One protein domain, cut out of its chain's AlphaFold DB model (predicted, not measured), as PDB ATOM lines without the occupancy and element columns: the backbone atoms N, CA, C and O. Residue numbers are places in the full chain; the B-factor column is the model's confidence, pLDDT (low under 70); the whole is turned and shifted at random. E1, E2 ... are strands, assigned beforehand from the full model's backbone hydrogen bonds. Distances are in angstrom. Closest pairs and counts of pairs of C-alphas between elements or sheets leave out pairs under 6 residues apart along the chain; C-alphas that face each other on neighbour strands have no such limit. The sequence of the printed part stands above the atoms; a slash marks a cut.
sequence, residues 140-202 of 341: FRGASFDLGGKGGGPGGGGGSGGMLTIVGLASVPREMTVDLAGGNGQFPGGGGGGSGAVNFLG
ATOM      1  N   PHE A 140     175.889 183.231 122.253       55.88
ATOM      2  CA  PHE A 140     175.203 184.357 121.619       55.88
ATOM      3  C   PHE A 140     175.340 184.357 120.090       55.88
ATOM      4  O   PHE A 140     174.954 185.328 119.437       55.88
ATOM      5  N   ARG A 141     175.861 183.282 119.486       54.88
ATOM      6  CA  ARG A 141     175.844 183.138 118.026       54.88
ATOM      7  C   ARG A 141     174.399 183.067 117.542       54.88
ATOM      8  O   ARG A 141     173.604 182.270 118.036       54.88
ATOM      9  N   GLY A 142     174.034 183.941 116.608       52.75
ATOM     10  CA  GLY A 142     172.653 184.099 116.152       52.75
ATOM     11  C   GLY A 142     171.728 184.805 117.149       52.75
ATOM     12  O   GLY A 142     170.525 184.871 116.900       52.75
ATOM     13  N   ALA A 143     172.240 185.322 118.271       66.25
ATOM     14  CA  ALA A 143     171.422 186.087 119.202       66.25
ATOM     15  C   ALA A 143     170.983 187.408 118.562       66.25
ATOM     16  O   ALA A 143     171.780 188.105 117.931       66.25
ATOM     17  N   SER A 144     169.712 187.754 118.770       74.12
ATOM     18  CA  SER A 144     169.149 189.034 118.361       74.12
ATOM     19  C   SER A 144     168.796 189.860 119.585       74.12
ATOM     20  O   SER A 144     167.966 189.446 120.394       74.12
ATOM     21  N   PHE A 145     169.391 191.042 119.697       79.81
ATOM     22  CA  PHE A 145     169.083 192.004 120.749       79.81
ATOM     23  C   PHE A 145     168.294 193.161 120.149       79.81
ATOM     24  O   PHE A 145     168.830 193.934 119.362       79.81
ATOM     25  N   ASP A 146     167.018 193.263 120.515       84.12
ATOM     26  CA  ASP A 146     166.172 194.410 120.190       84.12
ATOM     27  C   ASP A 146     166.256 195.414 121.341       84.12
ATOM     28  O   ASP A 146     165.752 195.178 122.441       84.12
ATOM     29  N   LEU A 147     166.964 196.510 121.087       87.44
ATOM     30  CA  LEU A 147     167.158 197.608 122.029       87.44
ATOM     31  C   LEU A 147     166.303 198.822 121.640       87.44
ATOM     32  O   LEU A 147     166.356 199.852 122.312       87.44
ATOM     33  N   GLY A 148     165.520 198.724 120.565       86.69
ATOM     34  CA  GLY A 148     164.619 199.766 120.109       86.69
ATOM     35  C   GLY A 148     163.394 199.899 121.009       86.69
ATOM     36  O   GLY A 148     162.673 198.936 121.284       86.69
ATOM     37  N   GLY A 149     163.098 201.123 121.446       86.12
ATOM     38  CA  GLY A 149     161.845 201.417 122.130       86.12
ATOM     39  C   GLY A 149     160.662 201.169 121.193       86.12
ATOM     40  O   GLY A 149     160.690 201.556 120.024       86.12
ATOM     41  N   LYS A 150     159.591 200.533 121.678       88.38
ATOM     42  CA  LYS A 150     158.373 200.351 120.870       88.38
ATOM     43  C   LYS A 150     157.640 201.685 120.689       88.38
ATOM     44  O   LYS A 150     157.569 202.489 121.616       88.38
ATOM     45  N   GLY A 151     157.075 201.908 119.506       84.06
ATOM     46  CA  GLY A 151     156.217 203.066 119.252       84.06
ATOM     47  C   GLY A 151     154.903 202.987 120.033       84.06
ATOM     48  O   GLY A 151     154.386 201.900 120.297       84.06
ATOM     49  N   GLY A 152     154.376 204.144 120.421       82.69
ATOM     50  CA  GLY A 152     153.124 204.267 121.158       82.69
ATOM     51  C   GLY A 152     151.902 204.010 120.277       82.69
ATOM     52  O   GLY A 152     151.883 204.347 119.088       82.69
ATOM     53  N   GLY A 153     150.861 203.431 120.881       85.75
ATOM     54  CA  GLY A 153     149.531 203.346 120.276       85.75
ATOM     55  C   GLY A 153     148.841 204.718 120.188       85.75
ATOM     56  O   GLY A 153     149.400 205.718 120.640       85.75
ATOM     57  N   PRO A 154     147.617 204.787 119.638       85.75
ATOM     58  CA  PRO A 154     146.864 206.033 119.505       85.75
ATOM     59  C   PRO A 154     146.786 206.843 120.806       85.75
ATOM     60  O   PRO A 154     146.322 206.344 121.829       85.75
ATOM     61  N   GLY A 155     147.256 208.093 120.766       79.88
ATOM     62  CA  GLY A 155     147.323 209.003 121.916       79.88
ATOM     63  C   GLY A 155     148.300 208.600 123.032       79.88
ATOM     64  O   GLY A 155     148.353 209.277 124.056       79.88
ATOM     65  N   GLY A 156     149.061 207.515 122.858       82.56
ATOM     66  CA  GLY A 156     150.034 207.005 123.821       82.56
ATOM     67  C   GLY A 156     151.474 207.413 123.493       82.56
ATOM     68  O   GLY A 156     151.860 207.529 122.329       82.56
ATOM     69  N   GLY A 157     152.294 207.605 124.529       84.19
ATOM     70  CA  GLY A 157     153.737 207.829 124.378       84.19
ATOM     71  C   GLY A 157     154.478 206.576 123.894       84.19
ATOM     72  O   GLY A 157     154.045 205.455 124.159       84.19
ATOM     73  N   GLY A 158     155.589 206.768 123.178       84.50
ATOM     74  CA  GLY A 158     156.506 205.684 122.809       84.50
ATOM     75  C   GLY A 158     157.435 205.291 123.961       84.50
ATOM     76  O   GLY A 158     157.653 206.065 124.893       84.50
ATOM     77  N   GLY A 159     157.975 204.074 123.901       83.94
ATOM     78  CA  GLY A 159     158.960 203.568 124.857       83.94
ATOM     79  C   GLY A 159     160.358 204.143 124.620       83.94
ATOM     80  O   GLY A 159     160.731 204.459 123.490       83.94
ATOM     81  N   SER A 160     161.155 204.252 125.682       82.38
ATOM     82  CA  SER A 160     162.582 204.580 125.591       82.38
ATOM     83  C   SER A 160     163.375 203.411 125.000       82.38
ATOM     84  O   SER A 160     163.068 202.256 125.295       82.38
ATOM     85  N   GLY A 161     164.399 203.704 124.198       85.50
ATOM     86  CA  GLY A 161     165.370 202.692 123.776       85.50
ATOM     87  C   GLY A 161     166.261 202.228 124.933       85.50
ATOM     88  O   GLY A 161     166.384 202.912 125.951       85.50
ATOM     89  N   GLY A 162     166.848 201.043 124.785       86.31
ATOM     90  CA  GLY A 162     167.752 200.415 125.747       86.31
ATOM     91  C   GLY A 162     169.230 200.609 125.404       86.31
ATOM     92  O   GLY A 162     169.589 200.976 124.286       86.31
ATOM     93  N   MET A 163     170.102 200.321 126.369       87.94
ATOM     94  CA  MET A 163     171.552 200.316 126.175       87.94
ATOM     95  C   MET A 163     172.109 198.922 126.458       87.94
ATOM     96  O   MET A 163     171.877 198.372 127.534       87.94
ATOM     97  N   LEU A 164     172.856 198.370 125.504       84.38
ATOM     98  CA  LEU A 164     173.617 197.136 125.674       84.38
ATOM     99  C   LEU A 164     175.081 197.485 125.909       84.38
ATOM    100  O   LEU A 164     175.712 198.101 125.054       84.38
ATOM    101  N   THR A 165     175.624 197.056 127.043       84.69
ATOM    102  CA  THR A 165     177.045 197.213 127.353       84.69
ATOM    103  C   THR A 165     177.761 195.884 127.158       84.69
ATOM    104  O   THR A 165     177.438 194.907 127.831       84.69
ATOM    105  N   ILE A 166     178.741 195.852 126.258       81.25
ATOM    106  CA  ILE A 166     179.590 194.689 126.000       81.25
ATOM    107  C   ILE A 166     180.953 194.953 126.633       81.25
ATOM    108  O   ILE A 166     181.600 195.952 126.328       81.25
ATOM    109  N   VAL A 167     181.379 194.064 127.527       83.44
ATOM    110  CA  VAL A 167     182.629 194.217 128.279       83.44
ATOM    111  C   VAL A 167     183.690 193.274 127.722       83.44
ATOM    112  O   VAL A 167     183.448 192.077 127.583       83.44
ATOM    113  N   GLY A 168     184.873 193.805 127.429       83.06
ATOM    114  CA  GLY A 168     186.038 193.029 127.007       83.06
ATOM    115  C   GLY A 168     186.097 192.678 125.522       83.06
ATOM    116  O   GLY A 168     187.067 192.046 125.110       83.06
ATOM    117  N   LEU A 169     185.119 193.108 124.719       84.19
ATOM    118  CA  LEU A 169     185.125 192.965 123.263       84.19
ATOM    119  C   LEU A 169     185.061 194.334 122.589       84.19
ATOM    120  O   LEU A 169     184.370 195.234 123.058       84.19
ATOM    121  N   ALA A 170     185.779 194.481 121.482       81.31
ATOM    122  CA  ALA A 170     185.875 195.712 120.706       81.31
ATOM    123  C   ALA A 170     184.757 195.854 119.665       81.31
ATOM    124  O   ALA A 170     184.550 196.935 119.113       81.31
ATOM    125  N   SER A 171     184.067 194.757 119.360       82.81
ATOM    126  CA  SER A 171     183.014 194.706 118.357       82.81
ATOM    127  C   SER A 171     181.982 193.631 118.700       82.81
ATOM    128  O   SER A 171     182.232 192.720 119.492       82.81
ATOM    129  N   VAL A 172     180.783 193.761 118.125       79.19
ATOM    130  CA  VAL A 172     179.782 192.692 118.177       79.19
ATOM    131  C   VAL A 172     180.211 191.591 117.198       79.19
ATOM    132  O   VAL A 172     180.514 191.915 116.045       79.19
ATOM    133  N   PRO A 173     180.209 190.304 117.596       71.62
ATOM    134  CA  PRO A 173     180.484 189.206 116.677       71.62
ATOM    135  C   PRO A 173     179.570 189.256 115.448       71.62
ATOM    136  O   PRO A 173     178.376 189.525 115.569       71.62
ATOM    137  N   ARG A 174     180.100 188.934 114.260       70.00
ATOM    138  CA  ARG A 174     179.345 189.010 112.987       70.00
ATOM    139  C   ARG A 174     178.071 188.163 112.955       70.00
ATOM    140  O   ARG A 174     177.182 188.430 112.156       70.00
ATOM    141  N   GLU A 175     178.007 187.132 113.786       69.00
ATOM    142  CA  GLU A 175     176.869 186.214 113.875       69.00
ATOM    143  C   GLU A 175     175.737 186.738 114.774       69.00
ATOM    144  O   GLU A 175     174.688 186.107 114.845       69.00
ATOM    145  N   MET A 176     175.925 187.865 115.467       72.94
ATOM    146  CA  MET A 176     174.932 188.474 116.353       72.94
ATOM    147  C   MET A 176     174.266 189.675 115.673       72.94
ATOM    148  O   MET A 176     174.923 190.492 115.028       72.94
ATOM    149  N   THR A 177     172.950 189.803 115.842       77.38
ATOM    150  CA  THR A 177     172.172 190.931 115.318       77.38
ATOM    151  C   THR A 177     171.758 191.857 116.455       77.38
ATOM    152  O   THR A 177     171.209 191.421 117.465       77.38
ATOM    153  N   VAL A 178     171.998 193.157 116.297       82.19
ATOM    154  CA  VAL A 178     171.556 194.171 117.261       82.19
ATOM    155  C   VAL A 178     170.692 195.185 116.533       82.19
ATOM    156  O   VAL A 178     171.177 195.888 115.648       82.19
ATOM    157  N   ASP A 179     169.413 195.243 116.899       84.38
ATOM    158  CA  ASP A 179     168.478 196.243 116.399       84.38
ATOM    159  C   ASP A 179     168.424 197.426 117.369       84.38
ATOM    160  O   ASP A 179     168.099 197.289 118.550       84.38
ATOM    161  N   LEU A 180     168.785 198.598 116.854       89.00
ATOM    162  CA  LEU A 180     168.793 199.861 117.585       89.00
ATOM    163  C   LEU A 180     167.642 200.777 117.155       89.00
ATOM    164  O   LEU A 180     167.509 201.878 117.690       89.00
ATOM    165  N   ALA A 181     166.836 200.373 116.169       88.38
ATOM    166  CA  ALA A 181     165.823 201.230 115.581       88.38
ATOM    167  C   ALA A 181     164.641 201.437 116.537       88.38
ATOM    168  O   ALA A 181     163.990 200.497 116.986       88.38
ATOM    169  N   GLY A 182     164.323 202.701 116.814       87.06
ATOM    170  CA  GLY A 182     163.096 203.060 117.518       87.06
ATOM    171  C   GLY A 182     161.858 202.770 116.665       87.06
ATOM    172  O   GLY A 182     161.834 203.041 115.464       87.06
ATOM    173  N   GLY A 183     160.814 202.217 117.280       87.69
ATOM    174  CA  GLY A 183     159.573 201.873 116.591       87.69
ATOM    175  C   GLY A 183     158.742 203.095 116.185       87.69
ATOM    176  O   GLY A 183     158.699 204.107 116.881       87.69
ATOM    177  N   ASN A 184     158.004 202.984 115.080       89.94
ATOM    178  CA  ASN A 184     157.113 204.050 114.613       89.94
ATOM    179  C   ASN A 184     155.887 204.215 115.527       89.94
ATOM    180  O   ASN A 184     155.257 203.228 115.910       89.94
ATOM    181  N   GLY A 185     155.511 205.462 115.822       85.62
ATOM    182  CA  GLY A 185     154.257 205.783 116.506       85.62
ATOM    183  C   GLY A 185     153.040 205.578 115.599       85.62
ATOM    184  O   GLY A 185     153.129 205.735 114.378       85.62
ATOM    185  N   GLN A 186     151.899 205.214 116.182       87.94
ATOM    186  CA  GLN A 186     150.681 204.938 115.416       87.94
ATOM    187  C   GLN A 186     149.725 206.131 115.378       87.94
ATOM    188  O   GLN A 186     149.496 206.816 116.374       87.94
ATOM    189  N   PHE A 187     149.109 206.366 114.218       85.25
ATOM    190  CA  PHE A 187     148.033 207.345 114.101       85.25
ATOM    191  C   PHE A 187     146.757 206.847 114.811       85.25
ATOM    192  O   PHE A 187     146.420 205.670 114.667       85.25
ATOM    193  N   PRO A 188     145.982 207.727 115.478       85.25
ATOM    194  CA  PRO A 188     146.247 209.148 115.730       85.25
ATOM    195  C   PRO A 188     147.137 209.407 116.956       85.25
ATOM    196  O   PRO A 188     146.822 208.985 118.064       85.25
ATOM    197  N   GLY A 189     148.206 210.188 116.769       81.62
ATOM    198  CA  GLY A 189     148.943 210.839 117.863       81.62
ATOM    199  C   GLY A 189     149.852 209.957 118.727       81.62
ATOM    200  O   GLY A 189     150.239 210.400 119.803       81.62
ATOM    201  N   GLY A 190     150.187 208.736 118.305       85.44
ATOM    202  CA  GLY A 190     151.153 207.886 119.003       85.44
ATOM    203  C   GLY A 190     152.591 208.394 118.857       85.44
ATOM    204  O   GLY A 190     153.027 208.735 117.755       85.44
ATOM    205  N   GLY A 191     153.334 208.445 119.962       85.88
ATOM    206  CA  GLY A 191     154.744 208.850 119.975       85.88
ATOM    207  C   GLY A 191     155.672 207.785 119.379       85.88
ATOM    208  O   GLY A 191     155.433 206.590 119.537       85.88
ATOM    209  N   GLY A 192     156.745 208.203 118.702       85.88
ATOM    210  CA  GLY A 192     157.806 207.290 118.255       85.88
ATOM    211  C   GLY A 192     158.592 206.706 119.433       85.88
ATOM    212  O   GLY A 192     158.692 207.330 120.489       85.88
ATOM    213  N   GLY A 193     159.124 205.501 119.259       86.44
ATOM    214  CA  GLY A 193     160.018 204.867 120.220       86.44
ATOM    215  C   GLY A 193     161.449 205.395 120.104       86.44
ATOM    216  O   GLY A 193     161.895 205.776 119.023       86.44
ATOM    217  N   GLY A 194     162.169 205.437 121.224       87.62
ATOM    218  CA  GLY A 194     163.574 205.846 121.260       87.62
ATOM    219  C   GLY A 194     164.512 204.801 120.648       87.62
ATOM    220  O   GLY A 194     164.231 203.605 120.697       87.62
ATOM    221  N   SER A 195     165.638 205.245 120.092       87.19
ATOM    222  CA  SER A 195     166.690 204.360 119.577       87.19
ATOM    223  C   SER A 195     167.466 203.677 120.702       87.19
ATOM    224  O   SER A 195     167.696 204.289 121.748       87.19
ATOM    225  N   GLY A 196     167.923 202.452 120.464       86.56
ATOM    226  CA  GLY A 196     168.883 201.782 121.334       86.56
ATOM    227  C   GLY A 196     170.323 202.263 121.115       86.56
ATOM    228  O   GLY A 196     170.624 202.931 120.124       86.56
ATOM    229  N   ALA A 197     171.229 201.880 122.015       87.88
ATOM    230  CA  ALA A 197     172.668 202.109 121.875       87.88
ATOM    231  C   ALA A 197     173.482 200.874 122.293       87.88
ATOM    232  O   ALA A 197     173.089 200.141 123.202       87.88
ATOM    233  N   VAL A 198     174.638 200.675 121.657       87.06
ATOM    234  CA  VAL A 198     175.652 199.709 122.104       87.06
ATOM    235  C   VAL A 198     176.841 200.481 122.650       87.06
ATOM    236  O   VAL A 198     177.357 201.376 121.984       87.06
ATOM    237  N   ASN A 199     177.263 200.120 123.853       88.88
ATOM    238  CA  ASN A 199     178.456 200.637 124.491       88.88
ATOM    239  C   ASN A 199     179.474 199.505 124.650       88.88
ATOM    240  O   ASN A 199     179.122 198.420 125.112       88.88
ATOM    241  N   PHE A 200     180.728 199.755 124.296       86.56
ATOM    242  CA  PHE A 200     181.817 198.806 124.509       86.56
ATOM    243  C   PHE A 200     182.689 199.322 125.643       86.56
ATOM    244  O   PHE A 200     183.056 200.493 125.635       86.56
ATOM    245  N   LEU A 201     182.989 198.462 126.611       88.69
ATOM    246  CA  LEU A 201     183.854 198.791 127.739       88.69
ATOM    247  C   LEU A 201     185.012 197.810 127.810       88.69
ATOM    248  O   LEU A 201     184.822 196.593 127.737       88.69
ATOM    249  N   GLY A 202     186.218 198.329 127.984       89.81
ATOM    250  CA  GLY A 202     187.392 197.511 128.217       89.81
ATOM    251  C   GLY A 202     187.277 196.733 129.524       89.81
ATOM    252  O   GLY A 202     186.849 197.261 130.553       89.81
TER     253      GLY A 202
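AT A GLANCE: This is residues 140 to 202 of the 341 residues of an uncharacterized protein of Mycobacterium intracellulare subsp. chimaera (UniProt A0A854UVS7). This model has little regular structure: the chain is wound in two stacked turns, E1 to E2 and E3 to E4, each sending a long loop out and back. The printed part has 63 residues and four named strands, E1 to E4, in two parallel two-stranded sheets, E2 with E4 and E1 with E3; the class is all strand, with 16 residues in named elements. It is loose, radius of gyration of the C-alphas 14.0 A, and only just flat, spanning 43 by 22 by 11 A.

IN THESE COORDINATES: Find C-alpha 163 at (171.552, 200.316, 126.175), where E2, residues 163 to 167, begins its 12.8 A. E4, residues 197 to 201, spans 13.1 A and ends at (183.854, 198.791, 127.739). E1 is residues 144 to 146; E3 is residues 177 to 179.

HOW THE PARTS SIT: E2 and E4 are parallel at 21 degrees; look for N 166 and O 199, 2.8 A apart. E1 and E3 are parallel at 9 degrees, with N 179 and O 145 at 2.8 A. E1 and E4 are apart.

THE WHOLE: The printed part has no cut. The links E1 to E2 and E3 to E4 are long. Residues 140 to 143 and 175 have pLDDT under 70.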